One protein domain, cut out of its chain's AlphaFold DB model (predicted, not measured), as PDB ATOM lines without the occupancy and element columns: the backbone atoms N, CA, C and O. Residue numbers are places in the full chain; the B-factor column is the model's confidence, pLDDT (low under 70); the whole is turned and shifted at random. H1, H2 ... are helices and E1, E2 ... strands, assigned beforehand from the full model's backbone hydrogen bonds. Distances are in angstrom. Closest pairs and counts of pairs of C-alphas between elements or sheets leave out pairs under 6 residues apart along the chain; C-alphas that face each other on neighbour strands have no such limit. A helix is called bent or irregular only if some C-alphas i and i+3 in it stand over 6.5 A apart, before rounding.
ATOM      1  N   ARG A  26     -13.997 -10.039   7.573       52.56
ATOM      2  CA  ARG A  26     -15.015  -9.482   6.648       52.56
ATOM      3  C   ARG A  26     -15.601 -10.495   5.653       52.56
ATOM      4  O   ARG A  26     -16.388 -10.104   4.802       52.56
ATOM      5  N   GLU A  27     -15.226 -11.770   5.741       67.12
ATOM      6  CA  GLU A  27     -15.585 -12.793   4.743       67.12
ATOM      7  C   GLU A  27     -16.838 -13.618   5.096       67.12
ATOM      8  O   GLU A  27     -17.518 -14.089   4.188       67.12
ATOM      9  N   PHE A  28     -17.195 -13.740   6.382       75.94
ATOM     10  CA  PHE A  28     -18.362 -14.502   6.854       75.94
ATOM     11  C   PHE A  28     -19.075 -13.830   8.037       75.94
ATOM     12  O   PHE A  28     -18.444 -13.165   8.859       75.94
ATOM     13  N   ILE A  29     -20.377 -14.102   8.173       76.81
ATOM     14  CA  ILE A  29     -21.175 -13.896   9.390       76.81
ATOM     15  C   ILE A  29     -21.886 -15.217   9.708       76.81
ATOM     16  O   ILE A  29     -22.629 -15.748   8.879       76.81
ATOM     17  N   ILE A  30     -21.656 -15.745  10.910       77.69
ATOM     18  CA  ILE A  30     -22.102 -17.071  11.359       77.69
ATOM     19  C   ILE A  30     -22.974 -16.905  12.609       77.69
ATOM     20  O   ILE A  30     -22.664 -16.080  13.468       77.69
ATOM     21  N   ASN A  31     -24.047 -17.688  12.720       73.19
ATOM     22  CA  ASN A  31     -24.881 -17.789  13.917       73.19
ATOM     23  C   ASN A  31     -25.001 -19.263  14.333       73.19
ATOM     24  O   ASN A  31     -25.454 -20.103  13.549       73.19
ATOM     25  N   GLY A  32     -24.559 -19.591  15.549       76.69
ATOM     26  CA  GLY A  32     -24.355 -20.979  15.967       76.69
ATOM     27  C   GLY A  32     -23.447 -21.713  14.975       76.69
ATOM     28  O   GLY A  32     -22.320 -21.286  14.735       76.69
ATOM     29  N   ASN A  33     -23.969 -22.775  14.356       70.06
ATOM     30  CA  ASN A  33     -23.261 -23.554  13.334       70.06
ATOM     31  C   ASN A  33     -23.641 -23.165  11.886       70.06
ATOM     32  O   ASN A  33     -23.136 -23.777  10.948       70.06
ATOM     33  N   LYS A  34     -24.540 -22.190  11.670       73.88
ATOM     34  CA  LYS A  34     -24.996 -21.775  10.330       73.88
ATOM     35  C   LYS A  34     -24.280 -20.510   9.861       73.88
ATOM     36  O   LYS A  34     -24.373 -19.465  10.502       73.88
ATOM     37  N   ILE A  35     -23.668 -20.555   8.677       81.56
ATOM     38  CA  ILE A  35     -23.309 -19.338   7.931       81.56
ATOM     39  C   ILE A  35     -24.612 -18.625   7.536       81.56
ATOM     40  O   ILE A  35     -25.431 -19.231   6.843       81.56
ATOM     41  N   ILE A  36     -24.803 -17.368   7.955       80.94
ATOM     42  CA  ILE A  36     -25.922 -16.517   7.508       80.94
ATOM     43  C   ILE A  36     -25.484 -15.628   6.345       80.94
ATOM     44  O   ILE A  36     -26.226 -15.515   5.375       80.94
ATOM     45  N   TYR A  37     -24.286 -15.038   6.402       84.50
ATOM     46  CA  TYR A  37     -23.743 -14.248   5.294       84.50
ATOM     47  C   TYR A  37     -22.321 -14.670   4.926       84.50
ATOM     48  O   TYR A  37     -21.549 -15.078   5.794       84.50
ATOM     49  N   ALA A  38     -21.961 -14.522   3.651       86.38
ATOM     50  CA  ALA A  38     -20.616 -14.783   3.142       86.38
ATOM     51  C   ALA A  38     -20.266 -13.856   1.967       86.38
ATOM     52  O   ALA A  38     -21.153 -13.454   1.212       86.38
ATOM     53  N   SER A  39     -18.984 -13.542   1.774       86.88
ATOM     54  CA  SER A  39     -18.508 -13.008   0.491       86.88
ATOM     55  C   SER A  39     -18.458 -14.132  -0.552       86.88
ATOM     56  O   SER A  39     -18.390 -15.311  -0.198       86.88
ATOM     57  N   LEU A  40     -18.498 -13.792  -1.844       87.06
ATOM     58  CA  LEU A  40     -18.567 -14.798  -2.911       87.06
ATOM     59  C   LEU A  40     -17.351 -15.741  -2.917       87.06
ATOM     60  O   LEU A  40     -17.524 -16.956  -2.901       87.06
ATOM     61  N   ASP A  41     -16.135 -15.189  -2.873       85.50
ATOM     62  CA  ASP A  41     -14.896 -15.980  -2.836       85.50
ATOM     63  C   ASP A  41     -14.813 -16.880  -1.594       85.50
ATOM     64  O   ASP A  41     -14.370 -18.026  -1.681       85.50
ATOM     65  N   ALA A  42     -15.278 -16.387  -0.442       85.44
ATOM     66  CA  ALA A  42     -15.283 -17.148   0.800       85.44
ATOM     67  C   ALA A  42     -16.313 -18.289   0.766       85.44
ATOM     68  O   ALA A  42     -16.000 -19.414   1.158       85.44
ATOM     69  N   LEU A  43     -17.514 -18.035   0.234       87.75
ATOM     70  CA  LEU A  43     -18.556 -19.049   0.064       87.75
ATOM     71  C   LEU A  43     -18.126 -20.152  -0.913       87.75
ATOM     72  O   LEU A  43     -18.308 -21.329  -0.609       87.75
ATOM     73  N   ILE A  44     -17.501 -19.780  -2.038       89.38
ATOM     74  CA  ILE A  44     -16.908 -20.725  -2.996       89.38
ATOM     75  C   ILE A  44     -15.835 -21.578  -2.308       89.38
ATOM     76  O   ILE A  44     -15.865 -22.802  -2.430       89.38
ATOM     77  N   GLY A  45     -14.923 -20.949  -1.557       87.12
ATOM     78  CA  GLY A  45     -13.888 -21.645  -0.792       87.12
ATOM     79  C   GLY A  45     -14.474 -22.677   0.173       87.12
ATOM     80  O   GLY A  45     -14.124 -23.852   0.088       87.12
ATOM     81  N   PHE A  46     -15.427 -22.264   1.016       87.06
ATOM     82  CA  PHE A  46     -16.088 -23.144   1.983       87.06
ATOM     83  C   PHE A  46     -16.815 -24.313   1.310       87.06
ATOM     84  O   PHE A  46     -16.618 -25.456   1.703       87.06
ATOM     85  N   VAL A  47     -17.602 -24.072   0.257       88.38
ATOM     86  CA  VAL A  47     -18.340 -25.131  -0.467       88.38
ATOM     87  C   VAL A  47     -17.403 -26.178  -1.101       88.38
ATOM     88  O   VAL A  47     -17.802 -27.332  -1.291       88.38
ATOM     89  N   CYS A  48     -16.143 -25.817  -1.366       88.31
ATOM     90  CA  CYS A  48     -15.094 -26.726  -1.835       88.31
ATOM     91  C   CYS A  48     -14.327 -27.446  -0.706       88.31
ATOM     92  O   CYS A  48     -13.582 -28.384  -0.988       88.31
ATOM     93  N   GLU A  49     -14.482 -27.058   0.562       85.75
ATOM     94  CA  GLU A  49     -13.851 -27.744   1.696       85.75
ATOM     95  C   GLU A  49     -14.636 -29.005   2.102       85.75
ATOM     96  O   GLU A  49     -15.871 -28.974   2.139       85.75
ATOM     97  N   PRO A  50     -13.970 -30.120   2.476       80.06
ATOM     98  CA  PRO A  50     -14.646 -31.353   2.899       80.06
ATOM     99  C   PRO A  50     -15.603 -31.186   4.092       80.06
ATOM    100  O   PRO A  50     -16.606 -31.892   4.171       80.06
ATOM    101  N   CYS A  51     -15.332 -30.231   4.988       79.50
ATOM    102  CA  CYS A  51     -16.122 -29.953   6.192       79.50
ATOM    103  C   CYS A  51     -17.471 -29.251   5.939       79.50
ATOM    104  O   CYS A  51     -18.278 -29.162   6.864       79.50
ATOM    105  N   SER A  52     -17.718 -28.748   4.724       81.44
ATOM    106  CA  SER A  52     -18.968 -28.065   4.380       81.44
ATOM    107  C   SER A  52     -20.167 -29.017   4.383       81.44
ATOM    108  O   SER A  52     -20.078 -30.169   3.946       81.44
ATOM    109  N   ASP A  53     -21.304 -28.539   4.884       80.50
ATOM    110  CA  ASP A  53     -22.544 -29.302   4.946       80.50
ATOM    111  C   ASP A  53     -23.209 -29.423   3.566       80.50
ATOM    112  O   ASP A  53     -23.227 -28.484   2.770       80.50
ATOM    113  N   ILE A  54     -23.789 -30.597   3.289       81.12
ATOM    114  CA  ILE A  54     -24.407 -30.916   1.990       81.12
ATOM    115  C   ILE A  54     -25.494 -29.893   1.633       81.12
ATOM    116  O   ILE A  54     -25.536 -29.432   0.497       81.12
ATOM    117  N   ALA A  55     -26.302 -29.462   2.607       80.44
ATOM    118  CA  ALA A  55     -27.360 -28.476   2.394       80.44
ATOM    119  C   ALA A  55     -26.819 -27.112   1.923       80.44
ATOM    120  O   ALA A  55     -27.401 -26.502   1.030       80.44
ATOM    121  N   THR A  56     -25.698 -26.631   2.469       83.62
ATOM    122  CA  THR A  56     -25.053 -25.389   2.008       83.62
ATOM    123  C   THR A  56     -24.350 -25.572   0.660       83.62
ATOM    124  O   THR A  56     -24.400 -24.649  -0.155       83.62
ATOM    125  N   ARG A  57     -23.773 -26.751   0.369       86.56
ATOM    126  CA  ARG A  57     -23.249 -27.055  -0.978       86.56
ATOM    127  C   ARG A  57     -24.356 -27.043  -2.030       86.56
ATOM    128  O   ARG A  57     -24.247 -26.302  -3.002       86.56
ATOM    129  N   GLU A  58     -25.437 -27.795  -1.829       83.50
ATOM    130  CA  GLU A  58     -26.557 -27.826  -2.775       83.50
ATOM    131  C   GLU A  58     -27.218 -26.449  -2.899       83.50
ATOM    132  O   GLU A  58     -27.433 -25.976  -4.015       83.50
ATOM    133  N   ALA A  59     -27.448 -25.744  -1.784       86.31
ATOM    134  CA  ALA A  59     -27.997 -24.392  -1.828       86.31
ATOM    135  C   ALA A  59     -27.129 -23.430  -2.648       86.31
ATOM    136  O   ALA A  59     -27.675 -22.630  -3.409       86.31
ATOM    137  N   PHE A  60     -25.799 -23.530  -2.557       88.75
ATOM    138  CA  PHE A  60     -24.898 -22.798  -3.444       88.75
ATOM    139  C   PHE A  60     -25.059 -23.238  -4.905       88.75
ATOM    140  O   PHE A  60     -25.323 -22.389  -5.751       88.75
ATOM    141  N   ILE A  61     -24.962 -24.538  -5.211       86.88
ATOM    142  CA  ILE A  61     -25.000 -25.067  -6.589       86.88
ATOM    143  C   ILE A  61     -26.282 -24.681  -7.338       86.88
ATOM    144  O   ILE A  61     -26.200 -24.315  -8.509       86.88
ATOM    145  N   TYR A  62     -27.441 -24.700  -6.676       85.19
ATOM    146  CA  TYR A  62     -28.680 -24.210  -7.280       85.19
ATOM    147  C   TYR A  62     -28.690 -22.676  -7.408       85.19
ATOM    148  O   TYR A  62     -28.944 -22.157  -8.495       85.19
ATOM    149  N   THR A  63     -28.390 -21.934  -6.332       86.00
ATOM    150  CA  THR A  63     -28.682 -20.484  -6.262       86.00
ATOM    151  C   THR A  63     -27.550 -19.534  -6.642       86.00
ATOM    152  O   THR A  63     -27.806 -18.334  -6.732       86.00
ATOM    153  N   PHE A  64     -26.317 -19.986  -6.903       85.50
ATOM    154  CA  PHE A  64     -25.215 -19.046  -7.175       85.50
ATOM    155  C   PHE A  64     -25.496 -18.128  -8.374       85.50
ATOM    156  O   PHE A  64     -25.107 -16.962  -8.368       85.50
ATOM    157  N   ARG A  65     -26.268 -18.610  -9.358       80.06
ATOM    158  CA  ARG A  65     -26.700 -17.841 -10.537       80.06
ATOM    159  C   ARG A  65     -27.599 -16.635 -10.207       80.06
ATOM    160  O   ARG A  65     -27.856 -15.829 -11.094       80.06
ATOM    161  N   CYS A  66     -28.065 -16.482  -8.964       73.94
ATOM    162  CA  CYS A  66     -28.748 -15.274  -8.490       73.94
ATOM    163  C   CYS A  66     -27.795 -14.093  -8.224       73.94
ATOM    164  O   CYS A  66     -28.256 -12.955  -8.162       73.94
ATOM    165  N   TYR A  67     -26.505 -14.353  -7.974       77.94
ATOM    166  CA  TYR A  67     -25.552 -13.356  -7.459       77.94
ATOM    167  C   TYR A  67     -24.117 -13.490  -8.003       77.94
ATOM    168  O   TYR A  67     -23.259 -12.682  -7.649       77.94
ATOM    169  N   ALA A  68     -23.840 -14.484  -8.849       82.94
ATOM    170  CA  ALA A  68     -22.529 -14.748  -9.430       82.94
ATOM    171  C   ALA A  68     -22.635 -15.279 -10.869       82.94
ATOM    172  O   ALA A  68     -23.554 -16.027 -11.210       82.94
ATOM    173  N   ASP A  69     -21.653 -14.921 -11.697       82.75
ATOM    174  CA  ASP A  69     -21.509 -15.444 -13.056       82.75
ATOM    175  C   ASP A  69     -20.964 -16.886 -13.048       82.75
ATOM    176  O   ASP A  69     -20.078 -17.227 -12.256       82.75
ATOM    177  N   GLN A  70     -21.466 -17.737 -13.951       85.12
ATOM    178  CA  GLN A  70     -21.039 -19.136 -14.065       85.12
ATOM    179  C   GLN A  70     -19.557 -19.291 -14.428       85.12
ATOM    180  O   GLN A  70     -18.886 -20.162 -13.874       85.12
ATOM    181  N   ASN A  71     -19.012 -18.427 -15.283       87.88
ATOM    182  CA  ASN A  71     -17.605 -18.476 -15.676       87.88
ATOM    183  C   ASN A  71     -16.705 -17.991 -14.536       87.88
ATOM    184  O   ASN A  71     -15.610 -18.521 -14.359       87.88
ATOM    185  N   LEU A  72     -17.167 -17.055 -13.700       87.75
ATOM    186  CA  LEU A  72     -16.424 -16.617 -12.514       87.75
ATOM    187  C   LEU A  72     -16.347 -17.726 -11.450       87.75
ATOM    188  O   LEU A  72     -15.262 -18.001 -10.934       87.75
ATOM    189  N   VAL A  73     -17.458 -18.419 -11.171       88.88
ATOM    190  CA  VAL A  73     -17.469 -19.563 -10.236       88.88
ATOM    191  C   VAL A  73     -16.611 -20.721 -10.762       88.88
ATOM    192  O   VAL A  73     -15.799 -21.264 -10.013       88.88
ATOM    193  N   LEU A  74     -16.711 -21.061 -12.053       89.00
ATOM    194  CA  LEU A  74     -15.899 -22.123 -12.665       89.00
ATOM    195  C   LEU A  74     -14.401 -21.783 -12.718       89.00
ATOM    196  O   LEU A  74     -13.577 -22.666 -12.483       89.00
ATOM    197  N   ASN A  75     -14.028 -20.520 -12.956       90.94
ATOM    198  CA  ASN A  75     -12.635 -20.076 -12.844       90.94
ATOM    199  C   ASN A  75     -12.106 -20.247 -11.410       90.94
ATOM    200  O   ASN A  75     -11.005 -20.767 -11.222       90.94
ATOM    201  N   ARG A  76     -12.895 -19.898 -10.383       90.44
ATOM    202  CA  ARG A  76     -12.503 -20.131  -8.981       90.44
ATOM    203  C   ARG A  76     -12.414 -21.617  -8.626       90.44
ATOM    204  O   ARG A  76     -11.480 -22.002  -7.925       90.44
ATOM    205  N   PHE A  77     -13.309 -22.465  -9.139       91.56
ATOM    206  CA  PHE A  77     -13.182 -23.922  -9.005       91.56
ATOM    207  C   PHE A  77     -11.887 -24.440  -9.654       91.56
ATOM    208  O   PHE A  77     -11.175 -25.218  -9.023       91.56
ATOM    209  N   LEU A  78     -11.528 -23.973 -10.858       90.44
ATOM    210  CA  LEU A  78     -10.266 -24.321 -11.527       90.44
ATOM    211  C   LEU A  78      -9.038 -23.880 -10.709       90.44
ATOM    212  O   LEU A  78      -8.117 -24.676 -10.515       90.44
ATOM    213  N   GLU A  79      -9.033 -22.652 -10.176       91.00
ATOM    214  CA  GLU A  79      -7.964 -22.163  -9.293       91.00
ATOM    215  C   GLU A  79      -7.794 -23.027  -8.035       91.00
ATOM    216  O   GLU A  79      -6.671 -23.404  -7.689       91.00
ATOM    217  N   LEU A  80      -8.892 -23.328  -7.331       89.19
ATOM    218  CA  LEU A  80      -8.866 -24.125  -6.101       89.19
ATOM    219  C   LEU A  80      -8.444 -25.570  -6.383       89.19
ATOM    220  O   LEU A  80      -7.601 -26.107  -5.669       89.19
ATOM    221  N   TYR A  81      -8.947 -26.163  -7.468       89.88
ATOM    222  CA  TYR A  81      -8.590 -27.509  -7.917       89.88
ATOM    223  C   TYR A  81      -7.086 -27.635  -8.223       89.88
ATOM    224  O   TYR A  81      -6.446 -28.634  -7.877       89.88
ATOM    225  N   GLN A  82      -6.491 -26.613  -8.845       89.12
ATOM    226  CA  GLN A  82      -5.048 -26.567  -9.082       89.12
ATOM    227  C   GLN A  82      -4.263 -26.448  -7.767       89.12
ATOM    228  O   GLN A  82      -3.362 -27.257  -7.536       89.12
ATOM    229  N   LYS A  83      -4.626 -25.486  -6.905       88.75
ATOM    230  CA  LYS A  83      -3.908 -25.144  -5.663       88.75
ATOM    231  C   LYS A  83      -3.987 -26.236  -4.587       88.75
ATOM    232  O   LYS A  83      -2.965 -26.581  -3.999       88.75
ATOM    233  N   ASN A  84      -5.173 -26.795  -4.345       87.19
ATOM    234  CA  ASN A  84      -5.464 -27.632  -3.181       87.19
ATOM    235  C   ASN A  84      -5.818 -29.064  -3.608       87.19
ATOM    236  O   ASN A  84      -6.847 -29.291  -4.242       87.19
ATOM    237  N   LYS A  85      -4.994 -30.054  -3.233       83.31
ATOM    238  CA  LYS A  85      -5.252 -31.468  -3.570       83.31
ATOM    239  C   LYS A  85      -6.508 -32.013  -2.882       83.31
ATOM    240  O   LYS A  85      -7.325 -32.651  -3.536       83.31
ATOM    241  N   ASP A  86      -6.690 -31.700  -1.603       81.00
ATOM    242  CA  ASP A  86      -7.730 -32.306  -0.754       81.00
ATOM    243  C   ASP A  86      -9.152 -31.819  -1.091       81.00
ATOM    244  O   ASP A  86     -10.140 -32.459  -0.740       81.00
ATOM    245  N   GLN A  87      -9.268 -30.698  -1.811       84.94
ATOM    246  CA  GLN A  87     -10.544 -30.149  -2.284       84.94
ATOM    247  C   GLN A  87     -10.992 -30.751  -3.627       84.94
ATOM    248  O   GLN A  87     -12.146 -30.577  -4.016       84.94
ATOM    249  N   ARG A  88     -10.120 -31.470  -4.354       88.25
ATOM    250  CA  ARG A  88     -10.383 -31.911  -5.739       88.25
ATOM    251  C   ARG A  88     -11.641 -32.758  -5.864       88.25
ATOM    252  O   ARG A  88     -12.488 -32.445  -6.693       88.25
ATOM    253  N   ASN A  89     -11.800 -33.770  -5.017       85.00
ATOM    254  CA  ASN A  89     -12.950 -34.675  -5.077       85.00
ATOM    255  C   ASN A  89     -14.259 -33.943  -4.722       85.00
ATOM    256  O   ASN A  89     -15.305 -34.240  -5.293       85.00
ATOM    257  N   VAL A  90     -14.205 -32.939  -3.835       86.25
ATOM    258  CA  VAL A  90     -15.363 -32.090  -3.493       86.25
ATOM    259  C   VAL A  90     -15.735 -31.186  -4.672       86.25
ATOM    260  O   VAL A  90     -16.905 -31.108  -5.034       86.25
ATOM    261  N   ILE A  91     -14.748 -30.558  -5.320       88.62
ATOM    262  CA  ILE A  91     -14.948 -29.727  -6.518       88.62
ATOM    263  C   ILE A  91     -15.540 -30.554  -7.666       88.62
ATOM    264  O   ILE A  91     -16.461 -30.092  -8.333       88.62
ATOM    265  N   ILE A  92     -15.067 -31.785  -7.871       88.81
ATOM    266  CA  ILE A  92     -15.589 -32.679  -8.912       88.81
ATOM    267  C   ILE A  92     -17.030 -33.112  -8.613       88.81
ATOM    268  O   ILE A  92     -17.879 -32.986  -9.491       88.81
ATOM    269  N   ASN A  93     -17.358 -33.489  -7.374       86.00
ATOM    270  CA  ASN A  93     -18.744 -33.774  -6.980       86.00
ATOM    271  C   ASN A  93     -19.662 -32.549  -7.167       86.00
ATOM    272  O   ASN A  93     -20.750 -32.665  -7.735       86.00
ATOM    273  N   ASN A  94     -19.198 -31.358  -6.774       87.00
ATOM    274  CA  ASN A  94     -19.895 -30.090  -7.006       87.00
ATOM    275  C   ASN A  94     -20.106 -29.820  -8.514       87.00
ATOM    276  O   ASN A  94     -21.176 -29.360  -8.913       87.00
ATOM    277  N   MET A  95     -19.127 -30.143  -9.368       85.38
ATOM    278  CA  MET A  95     -19.254 -30.043 -10.827       85.38
ATOM    279  C   MET A  95     -20.226 -31.068 -11.413       85.38
ATOM    280  O   MET A  95     -21.041 -30.686 -12.248       85.38
ATOM    281  N   ILE A  96     -20.205 -32.329 -10.966       84.50
ATOM    282  CA  ILE A  96     -21.178 -33.353 -11.379       84.50
ATOM    283  C   ILE A  96     -22.597 -32.871 -11.057       84.50
ATOM    284  O   ILE A  96     -23.471 -32.920 -11.925       84.50
ATOM    285  N   GLN A  97     -22.827 -32.339  -9.852       81.06
ATOM    286  CA  GLN A  97     -24.119 -31.762  -9.481       81.06
ATOM    287  C   GLN A  97     -24.488 -30.555 -10.355       81.06
ATOM    288  O   GLN A  97     -25.583 -30.528 -10.908       81.06
ATOM    289  N   PHE A  98     -23.588 -29.585 -10.547       82.50
ATOM    290  CA  PHE A  98     -23.854 -28.421 -11.402       82.50
ATOM    291  C   PHE A  98     -24.207 -28.819 -12.847       82.50
ATOM    292  O   PHE A  98     -25.218 -28.367 -13.389       82.50
ATOM    293  N   MET A  99     -23.408 -29.702 -13.454       80.06
ATOM    294  CA  MET A  99     -23.558 -30.147 -14.843       80.06
ATOM    295  C   MET A  99     -24.805 -31.007 -15.069       80.06
ATOM    296  O   MET A  99     -25.377 -30.955 -16.153       80.06
ATOM    297  N   SER A 100     -25.245 -31.773 -14.065       73.88
ATOM    298  CA  SER A 100     -26.461 -32.599 -14.154       73.88
ATOM    299  C   SER A 100     -27.754 -31.868 -13.768       73.88
ATOM    300  O   SER A 100     -28.817 -32.279 -14.226       73.88
ATOM    301  N   LYS A 101     -27.687 -30.802 -12.952       70.44
ATOM    302  CA  LYS A 101     -28.872 -30.151 -12.353       70.44
ATOM    303  C   LYS A 101     -29.134 -28.693 -12.785       70.44
ATOM    304  O   LYS A 101     -30.271 -28.256 -12.654       70.44
ATOM    305  N   VAL A 102     -28.124 -27.910 -13.207       70.62
ATOM    306  CA  VAL A 102     -28.230 -26.418 -13.284       70.62
ATOM    307  C   VAL A 102     -27.521 -25.767 -14.496       70.62
ATOM    308  O   VAL A 102     -27.741 -24.588 -14.805       70.62
ATOM    309  N   MET A 103     -26.643 -26.492 -15.195       74.12
ATOM    310  CA  MET A 103     -25.817 -25.939 -16.278       74.12
ATOM    311  C   MET A 103     -26.614 -25.653 -17.564       74.12
ATOM    312  O   MET A 103     -27.181 -26.552 -18.177       74.12
ATOM    313  N   THR A 104     -26.559 -24.408 -18.052       63.81
ATOM    314  CA  THR A 104     -27.056 -24.039 -19.392       63.81
ATOM    315  C   THR A 104     -25.908 -23.971 -20.388       63.81
ATOM    316  O   THR A 104     -25.133 -23.014 -20.377       63.81
ATOM    317  N   THR A 105     -25.803 -24.956 -21.276       62.94
ATOM    318  CA  THR A 105     -24.803 -24.969 -22.349       62.94
ATOM    319  C   THR A 105     -25.200 -24.060 -23.513       62.94
ATOM    320  O   THR A 105     -25.934 -24.467 -24.413       62.94
ATOM    321  N   SER A 106     -24.658 -22.844 -23.511       57.25
ATOM    322  CA  SER A 106     -24.632 -21.922 -24.660       57.25
ATOM    323  C   SER A 106     -23.228 -21.378 -24.947       57.25
ATOM    324  O   SER A 106     -22.876 -21.154 -26.107       57.25
ATOM    325  N   ASP A 107     -22.405 -21.199 -23.911       73.06
ATOM    326  CA  ASP A 107     -21.240 -20.318 -23.995       73.06
ATOM    327  C   ASP A 107     -19.931 -21.102 -24.170       73.06
ATOM    328  O   ASP A 107     -19.618 -22.045 -23.436       73.06
ATOM    329  N   LYS A 108     -19.120 -20.680 -25.148       80.62
ATOM    330  CA  LYS A 108     -17.842 -21.334 -25.486       80.62
ATOM    331  C   LYS A 108     -16.827 -21.288 -24.341       80.62
ATOM    332  O   LYS A 108     -16.037 -22.216 -24.195       80.62
ATOM    333  N   GLU A 109     -16.853 -20.225 -23.540       84.31
ATOM    334  CA  GLU A 109     -15.969 -20.051 -22.385       84.31
ATOM    335  C   GLU A 109     -16.284 -21.073 -21.284       84.31
ATOM    336  O   GLU A 109     -15.388 -21.802 -20.868       84.31
ATOM    337  N   THR A 110     -17.553 -21.224 -20.895       84.19
ATOM    338  CA  THR A 110     -18.000 -22.211 -19.897       84.19
ATOM    339  C   THR A 110     -17.585 -23.630 -20.293       84.19
ATOM    340  O   THR A 110     -17.054 -24.382 -19.479       84.19
ATOM    341  N   ILE A 111     -17.757 -23.983 -21.574       84.31
ATOM    342  CA  ILE A 111     -17.341 -25.280 -22.124       84.31
ATOM    343  C   ILE A 111     -15.814 -25.449 -22.061       84.31
ATOM    344  O   ILE A 111     -15.340 -26.535 -21.731       84.31
ATOM    345  N   SER A 112     -15.043 -24.393 -22.338       87.81
ATOM    346  CA  SER A 112     -13.576 -24.400 -22.231       87.81
ATOM    347  C   SER A 112     -13.110 -24.627 -20.787       87.81
ATOM    348  O   SER A 112     -12.307 -25.522 -20.530       87.81
ATOM    349  N   LEU A 113     -13.675 -23.892 -19.821       87.38
ATOM    350  CA  LEU A 113     -13.337 -24.015 -18.399       87.38
ATOM    351  C   LEU A 113     -13.637 -25.417 -17.853       87.38
ATOM    352  O   LEU A 113     -12.781 -26.019 -17.205       87.38
ATOM    353  N   VAL A 114     -14.809 -25.975 -18.175       87.00
ATOM    354  CA  VAL A 114     -15.168 -27.346 -17.782       87.00
ATOM    355  C   VAL A 114     -14.222 -28.367 -18.426       87.00
ATOM    356  O   VAL A 114     -13.722 -29.245 -17.724       87.00
ATOM    357  N   LYS A 115     -13.891 -28.233 -19.721       88.38
ATOM    358  CA  LYS A 115     -12.918 -29.121 -20.386       88.38
ATOM    359  C   LYS A 115     -11.521 -29.045 -19.772       88.38
ATOM    360  O   LYS A 115     -10.892 -30.088 -19.618       88.38
ATOM    361  N   ASN A 116     -11.063 -27.864 -19.358       89.94
ATOM    362  CA  ASN A 116      -9.774 -27.709 -18.682       89.94
ATOM    363  C   ASN A 116      -9.735 -28.476 -17.349       89.94
ATOM    364  O   ASN A 116      -8.752 -29.161 -17.071       89.94
ATOM    365  N   ILE A 117     -10.805 -28.424 -16.542       87.88
ATOM    366  CA  ILE A 117     -10.877 -29.191 -15.285       87.88
ATOM    367  C   ILE A 117     -10.958 -30.700 -15.572       87.88
ATOM    368  O   ILE A 117     -10.226 -31.468 -14.950       87.88
ATOM    369  N   ILE A 118     -11.763 -31.133 -16.553       89.75
ATOM    370  CA  ILE A 118     -11.847 -32.547 -16.975       89.75
ATOM    371  C   ILE A 118     -10.478 -33.068 -17.436       89.75
ATOM    372  O   ILE A 118     -10.063 -34.147 -17.023       89.75
ATOM    373  N   GLN A 119      -9.747 -32.304 -18.252       89.56
ATOM    374  CA  GLN A 119      -8.426 -32.698 -18.748       89.56
ATOM    375  C   GLN A 119      -7.393 -32.810 -17.616       89.56
ATOM    376  O   GLN A 119      -6.580 -33.734 -17.628       89.56
ATOM    377  N   LEU A 120      -7.441 -31.918 -16.621       88.12
ATOM    378  CA  LEU A 120      -6.603 -32.018 -15.423       88.12
ATOM    379  C   LEU A 120      -6.991 -33.233 -14.563       88.12
ATOM    380  O   LEU A 120      -6.110 -33.954 -14.095       88.12
ATOM    381  N   HIS A 121      -8.286 -33.505 -14.394       90.00
ATOM    382  CA  HIS A 121      -8.776 -34.621 -13.582       90.00
ATOM    383  C   HIS A 121      -8.581 -35.996 -14.241       90.00
ATOM    384  O   HIS A 121      -8.294 -36.957 -13.534       90.00
ATOM    385  N   ARG A 122      -8.587 -36.085 -15.580       89.00
ATOM    386  CA  ARG A 122      -8.261 -37.303 -16.354       89.00
ATOM    387  C   ARG A 122      -6.866 -37.870 -16.048       89.00
ATOM    388  O   ARG A 122      -6.621 -39.043 -16.305       89.00
ATOM    389  N   SER A 123      -5.962 -37.060 -15.486       84.50
ATOM    390  CA  SER A 123      -4.648 -37.513 -14.995       84.50
ATOM    391  C   SER A 123      -4.672 -38.164 -13.599       84.50
ATOM    392  O   SER A 123      -3.641 -38.655 -13.146       84.50
ATOM    393  N   ILE A 124      -5.825 -38.152 -12.919       86.94
ATOM    394  CA  ILE A 124      -6.039 -38.667 -11.557       86.94
ATOM    395  C   ILE A 124      -7.045 -39.824 -11.581       86.94
ATOM    396  O   ILE A 124      -6.715 -40.913 -11.124       86.94
ATOM    397  N   ASP A 125      -8.229 -39.603 -12.157       86.88
ATOM    398  CA  ASP A 125      -9.226 -40.641 -12.423       86.88
ATOM    399  C   ASP A 125      -9.749 -40.487 -13.861       86.88
ATOM    400  O   ASP A 125     -10.294 -39.450 -14.255       86.88
ATOM    401  N   SER A 126      -9.552 -41.523 -14.681       83.19
ATOM    402  CA  SER A 126     -10.016 -41.513 -16.071       83.19
ATOM    403  C   SER A 126     -11.501 -41.858 -16.208       83.19
ATOM    404  O   SER A 126     -12.095 -41.492 -17.218       83.19
ATOM    405  N   ASN A 127     -12.108 -42.557 -15.251       82.25
ATOM    406  CA  ASN A 127     -13.510 -42.965 -15.302       82.25
ATOM    407  C   ASN A 127     -14.419 -41.787 -14.929       82.25
ATOM    408  O   ASN A 127     -15.335 -41.462 -15.685       82.25
ATOM    409  N   GLU A 128     -14.120 -41.088 -13.829       81.56
ATOM    410  CA  GLU A 128     -14.868 -39.899 -13.402       81.56
ATOM    411  C   GLU A 128     -14.707 -38.747 -14.420       81.56
ATOM    412  O   GLU A 128     -15.688 -38.097 -14.793       81.56
ATOM    413  N   ALA A 129     -13.513 -38.577 -15.009       84.81
ATOM    414  CA  ALA A 129     -13.304 -37.651 -16.128       84.81
ATOM    415  C   ALA A 129     -14.102 -38.023 -17.395       84.81
ATOM    416  O   ALA A 129     -14.646 -37.139 -18.061       84.81
ATOM    417  N   ASN A 130     -14.197 -39.312 -17.740       84.44
ATOM    418  CA  ASN A 130     -14.992 -39.769 -18.885       84.44
ATOM    419  C   ASN A 130     -16.499 -39.579 -18.642       84.44
ATOM    420  O   ASN A 130     -17.222 -39.193 -19.561       84.44
ATOM    421  N   TYR A 131     -16.973 -39.777 -17.408       84.62
ATOM    422  CA  TYR A 131     -18.358 -39.494 -17.022       84.62
ATOM    423  C   TYR A 131     -18.688 -37.994 -17.108       84.62
ATOM    424  O   TYR A 131     -19.717 -37.622 -17.672       84.62
ATOM    425  N   LEU A 132     -17.788 -37.116 -16.653       84.44
ATOM    426  CA  LEU A 132     -17.929 -35.667 -16.836       84.44
ATOM    427  C   LEU A 132     -17.966 -35.257 -18.318       84.44
ATOM    428  O   LEU A 132     -18.772 -34.406 -18.694       84.44
ATOM    429  N   GLU A 133     -17.139 -35.858 -19.179       85.38
ATOM    430  CA  GLU A 133     -17.168 -35.581 -20.624       85.38
ATOM    431  C   GLU A 133     -18.463 -36.096 -21.286       85.38
ATOM    432  O   GLU A 133     -19.019 -35.427 -22.164       85.38
ATOM    433  N   LEU A 134     -19.023 -37.213 -20.804       83.81
ATOM    434  CA  LEU A 134     -20.348 -37.694 -21.203       83.81
ATOM    435  C   LEU A 134     -21.469 -36.736 -20.756       83.81
ATOM    436  O   LEU A 134     -22.338 -36.418 -21.568       83.81
ATOM    437  N   LEU A 135     -21.443 -36.221 -19.521       82.06
ATOM    438  CA  LEU A 135     -22.398 -35.205 -19.043       82.06
ATOM    439  C   LEU A 135     -22.298 -33.902 -19.853       82.06
ATOM    440  O   LEU A 135     -23.318 -33.330 -20.247       82.06
ATOM    441  N   LEU A 136     -21.076 -33.460 -20.165       82.44
ATOM    442  CA  LEU A 136     -20.826 -32.297 -21.018       82.44
ATOM    443  C   LEU A 136     -21.352 -32.508 -22.453       82.44
ATOM    444  O   LEU A 136     -21.785 -31.558 -23.102       82.44
ATOM    445  N   THR A 137     -21.365 -33.751 -22.938       78.25
ATOM    446  CA  THR A 137     -21.913 -34.117 -24.255       78.25
ATOM    447  C   THR A 137     -23.445 -34.248 -24.227       78.25
ATOM    448  O   THR A 137     -24.112 -33.735 -25.129       78.25
ATOM    449  N   LYS A 138     -24.033 -34.855 -23.180       73.00
ATOM    450  CA  LYS A 138     -25.498 -34.922 -22.976       73.00
ATOM    451  C   LYS A 138     -26.101 -33.507 -22.906       73.00
ATOM    452  O   LYS A 138     -27.068 -33.218 -23.604       73.00
ATOM    453  N   THR A 139     -25.490 -32.598 -22.142       64.31
ATOM    454  CA  THR A 139     -25.940 -31.194 -22.039       64.31
ATOM    455  C   THR A 139     -25.836 -30.440 -23.371       64.31
ATOM    456  O   THR A 139     -26.807 -29.810 -23.789       64.31
ATOM    457  N   GLN A 140     -24.719 -30.566 -24.098       60.53
ATOM    458  CA  GLN A 140     -24.523 -29.900 -25.398       60.53
ATOM    459  C   GLN A 140     -25.463 -30.380 -26.515       60.53
ATOM    460  O   GLN A 140     -25.760 -29.603 -27.421       60.53
ATOM    461  N   THR A 141     -25.906 -31.639 -26.492       44.88
ATOM    462  CA  THR A 141     -26.653 -32.239 -27.615       44.88
ATOM    463  C   THR A 141     -28.155 -31.962 -27.595       44.88
ATOM    464  O   THR A 141     -28.767 -31.965 -28.659       44.88
ATOM    465  N   LYS A 142     -28.757 -31.707 -26.421       46.12
ATOM    466  CA  LYS A 142     -30.201 -31.420 -26.250       46.12
ATOM    467  C   LYS A 142     -31.171 -32.423 -26.911       46.12
ATOM    468  O   LYS A 142     -32.328 -32.093 -27.167       46.12
ATOM    469  N   ILE A 143     -30.738 -33.665 -27.127       28.69
ATOM    470  CA  ILE A 143     -31.620 -34.756 -27.554       28.69
ATOM    471  C   ILE A 143     -32.310 -35.328 -26.313       28.69
ATOM    472  O   ILE A 143     -31.676 -35.999 -25.500       28.69
ATOM    473  N   PRO A 420     -46.264 -29.185 -11.871       90.00
ATOM    474  CA  PRO A 420     -46.620 -28.397 -10.699       90.00
ATOM    475  C   PRO A 420     -47.419 -27.147 -11.069       90.00
ATOM    476  O   PRO A 420     -47.184 -26.526 -12.105       90.00
ATOM    477  N   TYR A 421     -48.294 -26.695 -10.165       88.94
ATOM    478  CA  TYR A 421     -48.945 -25.394 -10.315       88.94
ATOM    479  C   TYR A 421     -47.930 -24.254 -10.099       88.94
ATOM    480  O   TYR A 421     -47.662 -23.802  -8.979       88.94
ATOM    481  N   VAL A 422     -47.347 -23.793 -11.210       89.75
ATOM    482  CA  VAL A 422     -46.202 -22.870 -11.275       89.75
ATOM    483  C   VAL A 422     -46.396 -21.604 -10.429       89.75
ATOM    484  O   VAL A 422     -45.465 -21.166  -9.752       89.75
ATOM    485  N   ASN A 423     -47.609 -21.046 -10.375       87.56
ATOM    486  CA  ASN A 423     -47.901 -19.830  -9.606       87.56
ATOM    487  C   ASN A 423     -47.655 -19.963  -8.093       87.56
ATOM    488  O   ASN A 423     -47.432 -18.948  -7.432       87.56
ATOM    489  N   THR A 424     -47.690 -21.163  -7.504       84.19
ATOM    490  CA  THR A 424     -47.346 -21.345  -6.081       84.19
ATOM    491  C   THR A 424     -45.835 -21.245  -5.860       84.19
ATOM    492  O   THR A 424     -45.407 -20.488  -4.987       84.19
ATOM    493  N   TYR A 425     -45.025 -21.875  -6.716       86.31
ATOM    494  CA  TYR A 425     -43.562 -21.731  -6.701       86.31
ATOM    495  C   TYR A 425     -43.145 -20.276  -6.929       86.31
ATOM    496  O   TYR A 425     -42.351 -19.731  -6.162       86.31
ATOM    497  N   LEU A 426     -43.737 -19.606  -7.926       89.19
ATOM    498  CA  LEU A 426     -43.476 -18.190  -8.181       89.19
ATOM    499  C   LEU A 426     -43.831 -17.332  -6.963       89.19
ATOM    500  O   LEU A 426     -42.994 -16.549  -6.524       89.19
ATOM    501  N   ARG A 427     -45.015 -17.511  -6.355       86.44
ATOM    502  CA  ARG A 427     -45.406 -16.771  -5.140       86.44
ATOM    503  C   ARG A 427     -44.457 -17.014  -3.969       86.44
ATOM    504  O   ARG A 427     -44.063 -16.036  -3.342       86.44
ATOM    505  N   LYS A 428     -44.017 -18.252  -3.716       86.12
ATOM    506  CA  LYS A 428     -43.034 -18.545  -2.657       86.12
ATOM    507  C   LYS A 428     -41.659 -17.938  -2.943       86.12
ATOM    508  O   LYS A 428     -41.047 -17.371  -2.041       86.12
ATOM    509  N   ILE A 429     -41.217 -17.915  -4.202       85.94
ATOM    510  CA  ILE A 429     -39.997 -17.201  -4.610       85.94
ATOM    511  C   ILE A 429     -40.151 -15.677  -4.441       85.94
ATOM    512  O   ILE A 429     -39.195 -15.027  -4.015       85.94
ATOM    513  N   VAL A 430     -41.323 -15.084  -4.712       86.50
ATOM    514  CA  VAL A 430     -41.611 -13.664  -4.402       86.50
ATOM    515  C   VAL A 430     -41.591 -13.415  -2.887       86.50
ATOM    516  O   VAL A 430     -40.964 -12.459  -2.435       86.50
ATOM    517  N   GLU A 431     -42.251 -14.267  -2.101       85.00
ATOM    518  CA  GLU A 431     -42.367 -14.169  -0.641       85.00
ATOM    519  C   GLU A 431     -40.992 -14.209   0.038       85.00
ATOM    520  O   GLU A 431     -40.633 -13.279   0.758       85.00
ATOM    521  N   ILE A 432     -40.165 -15.213  -0.278       86.31
ATOM    522  CA  ILE A 432     -38.781 -15.318   0.218       86.31
ATOM    523  C   ILE A 432     -37.955 -14.103  -0.216       86.31
ATOM    524  O   ILE A 432     -37.154 -13.583   0.560       86.31
ATOM    525  N   ASN A 433     -38.147 -13.604  -1.444       83.12
ATOM    526  CA  ASN A 433     -37.403 -12.439  -1.916       83.12
ATOM    527  C   ASN A 433     -37.758 -11.131  -1.199       83.12
ATOM    528  O   ASN A 433     -36.862 -10.295  -1.073       83.12
ATOM    529  N   LYS A 434     -39.001 -10.982  -0.722       80.94
ATOM    530  CA  LYS A 434     -39.472  -9.837   0.074       80.94
ATOM    531  C   LYS A 434     -39.130  -9.955   1.561       80.94
ATOM    532  O   LYS A 434     -38.737  -8.963   2.166       80.94
ATOM    533  N   ASN A 435     -39.291 -11.144   2.139       79.62
ATOM    534  CA  ASN A 435     -39.248 -11.344   3.591       79.62
ATOM    535  C   ASN A 435     -37.828 -11.610   4.118       79.62
ATOM    536  O   ASN A 435     -37.527 -11.292   5.269       79.62
ATOM    537  N   ALA A 436     -36.939 -12.189   3.305       78.25
ATOM    538  CA  ALA A 436     -35.558 -12.428   3.706       78.25
ATOM    539  C   ALA A 436     -34.701 -11.159   3.561       78.25
ATOM    540  O   ALA A 436     -34.707 -10.506   2.514       78.25
ATOM    541  N   GLN A 437     -33.908 -10.860   4.597       74.06
ATOM    542  CA  GLN A 437     -33.002  -9.705   4.648       74.06
ATOM    543  C   GLN A 437     -32.111  -9.604   3.390       74.06
ATOM    544  O   GLN A 437     -31.623 -10.635   2.905       74.06
ATOM    545  N   PRO A 438     -31.874  -8.396   2.848       72.75
ATOM    546  CA  PRO A 438     -31.057  -8.215   1.653       72.75
ATOM    547  C   PRO A 438     -29.586  -8.578   1.902       72.75
ATOM    548  O   PRO A 438     -29.096  -8.561   3.031       72.75
ATOM    549  N   SER A 439     -28.856  -8.874   0.824       77.75
ATOM    550  CA  SER A 439     -27.396  -9.007   0.869       77.75
ATOM    551  C   SER A 439     -26.767  -7.683   1.316       77.75
ATOM    552  O   SER A 439     -27.066  -6.631   0.749       77.75
ATOM    553  N   ILE A 440     -25.896  -7.723   2.325       75.94
ATOM    554  CA  ILE A 440     -25.329  -6.518   2.937       75.94
ATOM    555  C   ILE A 440     -24.256  -5.945   2.007       75.94
ATOM    556  O   ILE A 440     -23.294  -6.632   1.661       75.94
ATOM    557  N   GLN A 441     -24.394  -4.673   1.634       72.69
ATOM    558  CA  GLN A 441     -23.373  -3.916   0.909       72.69
ATOM    559  C   GLN A 441     -22.710  -2.925   1.867       72.69
ATOM    560  O   GLN A 441     -23.391  -2.094   2.465       72.69
ATOM    561  N   SER A 442     -21.390  -3.013   2.048       53.81
ATOM    562  CA  SER A 442     -20.656  -2.093   2.927       53.81
ATOM    563  C   SER A 442     -19.191  -1.958   2.520       53.81
ATOM    564  O   SER A 442     -18.500  -2.950   2.294       53.81
ATOM    565  N   GLY A 443     -18.704  -0.717   2.417       52.91
ATOM    566  CA  GLY A 443     -17.286  -0.413   2.186       52.91
ATOM    567  C   GLY A 443     -16.673  -1.032   0.922       52.91
ATOM    568  O   GLY A 443     -15.490  -1.359   0.938       52.91
ATOM    569  N   GLY A 444     -17.467  -1.238  -0.136       62.09
ATOM    570  CA  GLY A 444     -17.037  -1.880  -1.388       62.09
ATOM    571  C   GLY A 444     -17.162  -3.410  -1.419       62.09
ATOM    572  O   GLY A 444     -16.866  -4.011  -2.446       62.09
ATOM    573  N   PHE A 445     -17.627  -4.043  -0.338       66.31
ATOM    574  CA  PHE A 445     -17.828  -5.493  -0.255       66.31
ATOM    575  C   PHE A 445     -19.319  -5.850  -0.247       66.31
ATOM    576  O   PHE A 445     -20.138  -5.136   0.337       66.31
ATOM    577  N   VAL A 446     -19.657  -6.982  -0.874       78.81
ATOM    578  CA  VAL A 446     -21.009  -7.557  -0.901       78.81
ATOM    579  C   VAL A 446     -21.009  -8.873  -0.126       78.81
ATOM    580  O   VAL A 446     -20.227  -9.776  -0.424       78.81
ATOM    581  N   LEU A 447     -21.901  -8.979   0.856       82.75
ATOM    582  CA  LEU A 447     -22.135 -10.175   1.657       82.75
ATOM    583  C   LEU A 447     -23.488 -10.791   1.289       82.75
ATOM    584  O   LEU A 447     -24.546 -10.245   1.604       82.75
ATOM    585  N   ILE A 448     -23.442 -11.938   0.618       86.62
ATOM    586  CA  ILE A 448     -24.595 -12.719   0.161       86.62
ATOM    587  C   ILE A 448     -25.336 -13.285   1.375       86.62
ATOM    588  O   ILE A 448     -24.701 -13.886   2.240       86.62
ATOM    589  N   ASN A 449     -26.665 -13.144   1.434       87.06
ATOM    590  CA  ASN A 449     -27.485 -13.830   2.440       87.06
ATOM    591  C   ASN A 449     -27.623 -15.325   2.089       87.06
ATOM    592  O   ASN A 449     -28.407 -15.708   1.220       87.06
ATOM    593  N   VAL A 450     -26.867 -16.175   2.781       84.75
ATOM    594  CA  VAL A 450     -26.812 -17.630   2.583       84.75
ATOM    595  C   VAL A 450     -28.076 -18.325   3.105       84.75
ATOM    596  O   VAL A 450     -28.502 -19.314   2.516       84.75
ATOM    597  N   GLU A 451     -28.744 -17.811   4.144       84.31
ATOM    598  CA  GLU A 451     -30.008 -18.412   4.612       84.31
ATOM    599  C   GLU A 451     -31.148 -18.171   3.606       84.31
ATOM    600  O   GLU A 451     -31.914 -19.090   3.316       84.31
ATOM    601  N   LYS A 452     -31.188 -16.991   2.965       86.94
ATOM    602  CA  LYS A 452     -32.060 -16.729   1.802       86.94
ATOM    603  C   LYS A 452     -31.774 -17.705   0.654       86.94
ATOM    604  O   LYS A 452     -32.705 -18.188   0.014       86.94
ATOM    605  N   CYS A 453     -30.501 -18.032   0.422       87.00
ATOM    606  CA  CYS A 453     -30.107 -19.029  -0.576       87.00
ATOM    607  C   CYS A 453     -30.619 -20.434  -0.214       87.00
ATOM    608  O   CYS A 453     -31.191 -21.096  -1.072       87.00
ATOM    609  N   ARG A 454     -30.508 -20.870   1.052       87.06
ATOM    610  CA  ARG A 454     -31.081 -22.154   1.512       87.06
ATOM    611  C   ARG A 454     -32.603 -22.207   1.328       87.06
ATOM    612  O   ARG A 454     -33.115 -23.210   0.840       87.06
ATOM    613  N   GLN A 455     -33.314 -21.125   1.653       86.25
ATOM    614  CA  GLN A 455     -34.770 -21.033   1.470       86.25
ATOM    615  C   GLN A 455     -35.184 -21.119  -0.008       86.25
ATOM    616  O   GLN A 455     -36.105 -21.860  -0.337       86.25
ATOM    617  N   LEU A 456     -34.494 -20.407  -0.909       86.81
ATOM    618  CA  LEU A 456     -34.758 -20.490  -2.352       86.81
ATOM    619  C   LEU A 456     -34.378 -21.857  -2.944       86.81
ATOM    620  O   LEU A 456     -35.051 -22.329  -3.855       86.81
ATOM    621  N   ALA A 457     -33.319 -22.491  -2.439       86.00
ATOM    622  CA  ALA A 457     -32.843 -23.776  -2.942       86.00
ATOM    623  C   ALA A 457     -33.851 -24.912  -2.739       86.00
ATOM    624  O   ALA A 457     -33.994 -25.730  -3.640       86.00
ATOM    625  N   HIS A 458     -34.578 -24.938  -1.615       84.12
ATOM    626  CA  HIS A 458     -35.611 -25.944  -1.327       84.12
ATOM    627  C   HIS A 458     -36.634 -26.056  -2.469       84.12
ATOM    628  O   HIS A 458     -36.693 -27.081  -3.142       84.12
ATOM    629  N   TYR A 459     -37.338 -24.964  -2.780       84.75
ATOM    630  CA  TYR A 459     -38.345 -24.922  -3.848       84.75
ATOM    631  C   TYR A 459     -37.785 -25.237  -5.248       84.75
ATOM    632  O   TYR A 459     -38.542 -25.548  -6.165       84.75
ATOM    633  N   ILE A 460     -36.466 -25.139  -5.436       84.94
ATOM    634  CA  ILE A 460     -35.792 -25.349  -6.724       84.94
ATOM    635  C   ILE A 460     -35.244 -26.774  -6.850       84.94
ATOM    636  O   ILE A 460     -35.261 -27.328  -7.947       84.94
ATOM    637  N   VAL A 461     -34.862 -27.408  -5.739       83.12
ATOM    638  CA  VAL A 461     -34.706 -28.867  -5.651       83.12
ATOM    639  C   VAL A 461     -36.022 -29.542  -6.038       83.12
ATOM    640  O   VAL A 461     -36.014 -30.453  -6.864       83.12
ATOM    641  N   ASP A 462     -37.148 -29.055  -5.518       83.25
ATOM    642  CA  ASP A 462     -38.477 -29.603  -5.812       83.25
ATOM    643  C   ASP A 462     -38.877 -29.360  -7.280       83.25
ATOM    644  O   ASP A 462     -39.292 -30.287  -7.972       83.25
ATOM    645  N   TRP A 463     -38.649 -28.152  -7.813       85.56
ATOM    646  CA  TRP A 463     -38.865 -27.849  -9.238       85.56
ATOM    647  C   TRP A 463     -38.062 -28.773 -10.171       85.56
ATOM    648  O   TRP A 463     -38.591 -29.287 -11.159       85.56
ATOM    649  N   VAL A 464     -36.785 -29.015  -9.856       83.06
ATOM    650  CA  VAL A 464     -35.905 -29.891 -10.649       83.06
ATOM    651  C   VAL A 464     -36.289 -31.368 -10.507       83.06
ATOM    652  O   VAL A 464     -36.091 -32.136 -11.447       83.06
ATOM    653  N   GLN A 465     -36.896 -31.778  -9.388       82.56
ATOM    654  CA  GLN A 465     -37.507 -33.104  -9.267       82.56
ATOM    655  C   GLN A 465     -38.732 -33.257 -10.182       82.56
ATOM    656  O   GLN A 465     -38.830 -34.277 -10.864       82.56
ATOM    657  N   CYS A 466     -39.607 -32.249 -10.283       84.62
ATOM    658  CA  CYS A 466     -40.724 -32.260 -11.238       84.62
ATOM    659  C   CYS A 466     -40.237 -32.371 -12.698       84.62
ATOM    660  O   CYS A 466     -40.804 -33.116 -13.492       84.62
ATOM    661  N   GLN A 467     -39.142 -31.687 -13.053       85.88
ATOM    662  CA  GLN A 467     -38.530 -31.766 -14.390       85.88
ATOM    663  C   GLN A 467     -37.750 -33.078 -14.657       85.88
ATOM    664  O   GLN A 467     -37.214 -33.260 -15.750       85.88
ATOM    665  N   LYS A 468     -37.659 -34.015 -13.699       83.69
ATOM    666  CA  LYS A 468     -36.798 -35.210 -13.817       83.69
ATOM    667  C   LYS A 468     -37.389 -36.338 -14.673       83.69
ATOM    668  O   LYS A 468     -36.626 -37.078 -15.297       83.69
ATOM    669  N   TYR A 469     -38.709 -36.524 -14.668       83.38
ATOM    670  CA  TYR A 469     -39.350 -37.726 -15.218       83.38
ATOM    671  C   TYR A 469     -40.312 -37.391 -16.373       83.38
ATOM    672  O   TYR A 469     -41.219 -36.584 -16.176       83.38
TER     673      TYR A 469
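Overview. This is residues 26 to 143 and 420 to 469 of the 1166 residues of the protein "Ras guanine nucleotide exchange factor, putative" of Entamoeba histolytica (UniProt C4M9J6). A bundle of four helices, H3 to H6, makes one side of this domain, and an antiparallel pair of helices, H7 and H8, makes the other, with H2 crossing the space between H4 of the bundle and H8. A small curled sheet of four strands sits at the E4 end of H8, and H1 fits between this sheet and helices H3 and H4. The printed part has 168 residues with eight named helices and four named strands, in the order E1, E2, H1 to H7, E3, E4, H8. The sheet runs E1, E2, E4, E3, antiparallel throughout, and the class is mixed, helices and strands. The whole is compact, with a radius of gyration of the C-alphas of 16.6 A and spans of 46 by 41 by 27 A.

Along the chain. E1, residues 28 to 31, begins at C-alpha 28 at (-18.362, -14.502, 6.854), and E2 is residues 34 to 38. H1 is residues 40 to 48. H2, residues 54 to 66, measures 19.3 A and is irregular, with C-alphas 62 and 65 7.4 A apart. H3, residues 70 to 83, measures 20.0 A, H4, residues 88 to 101, 19.7 A, and H5, residues 108 to 121, 20.0 A. H6, residues 126 to 141, measures 22.3 A and ends at C-alpha 141 at (-26.653, -32.239, -27.615). After the cut come H7, residues 422 to 435, 20.1 A long, then E3, residues 440 to 442, and E4, residues 445 to 449. H8, residues 450 to 466, is the longest helix at 24.5 A; it has a kink of 27 degrees near residue 457 and ends at C-alpha 466 at (-40.724, -32.260, -11.238).

Arrangement. H4 is the hub, touching H1, H2, H3 and H6. H3, H4, H5 and H6 form an up and down bundle, each running against the one before it. H3 and H4 are a helical hairpin at a shallow tilt of 21 degrees, closest at the C-alphas of Tyr 81 and Arg 88, 5.2 A. H5 and H6 are another, at a shallow tilt of 15 degrees, with Ile 118 and Ala 129 closest, their C-alphas 5.4 A apart. H3 touches H5, the closest C-alphas being those of Asn 71 and Thr 110, 5.7 A. H2 touches H4 with residues 57 to 62 alone, the C-alphas of Ile 61 and Phe 98 coming closest at 6.0 A. H2 also touches H8, about perpendicular at 89 degrees, with the C-alphas of Ala 59 and Ala 457 closest at 5.0 A. H7 and H8 touch, opposite ways at a shallow tilt of 4 degrees, closest at the C-alphas of Ile 429 and Leu 456, 6.6 A. H1 is on the sheet at a height of 9.7 A, over E2, while H8 only grazes it with residues 450 to 454. E1 and E2 are a hairpin, with N 29 and O 37 2.8 A apart. E2 and E4 are antiparallel neighbours, with N 448 and O 38 2.8 A apart, and the hairpin of E3 and E4 has N 447 and O 440 at 2.8 A. Every O i to N i+4 pair is within hydrogen-bond range in H1, H3, H4, H5, H6 and H7; in H2 it is 7 of 9 and in H8 11 of 13.

Size, cuts and confidence. The two C-alphas farthest apart are those of Ile 143 and Gly 443, 47.6 A. Residues 144 to 419 are not printed, and C-alphas 143 and 420 are 23.4 A apart across this cut. Of the links that are printed whole, none is long; H4 to H5 is short and the others are tight. The mean pLDDT of the printed part is 81.7, and residues 26 to 27, 104 to 106, 139 to 143 and 442 to 445 are under 70.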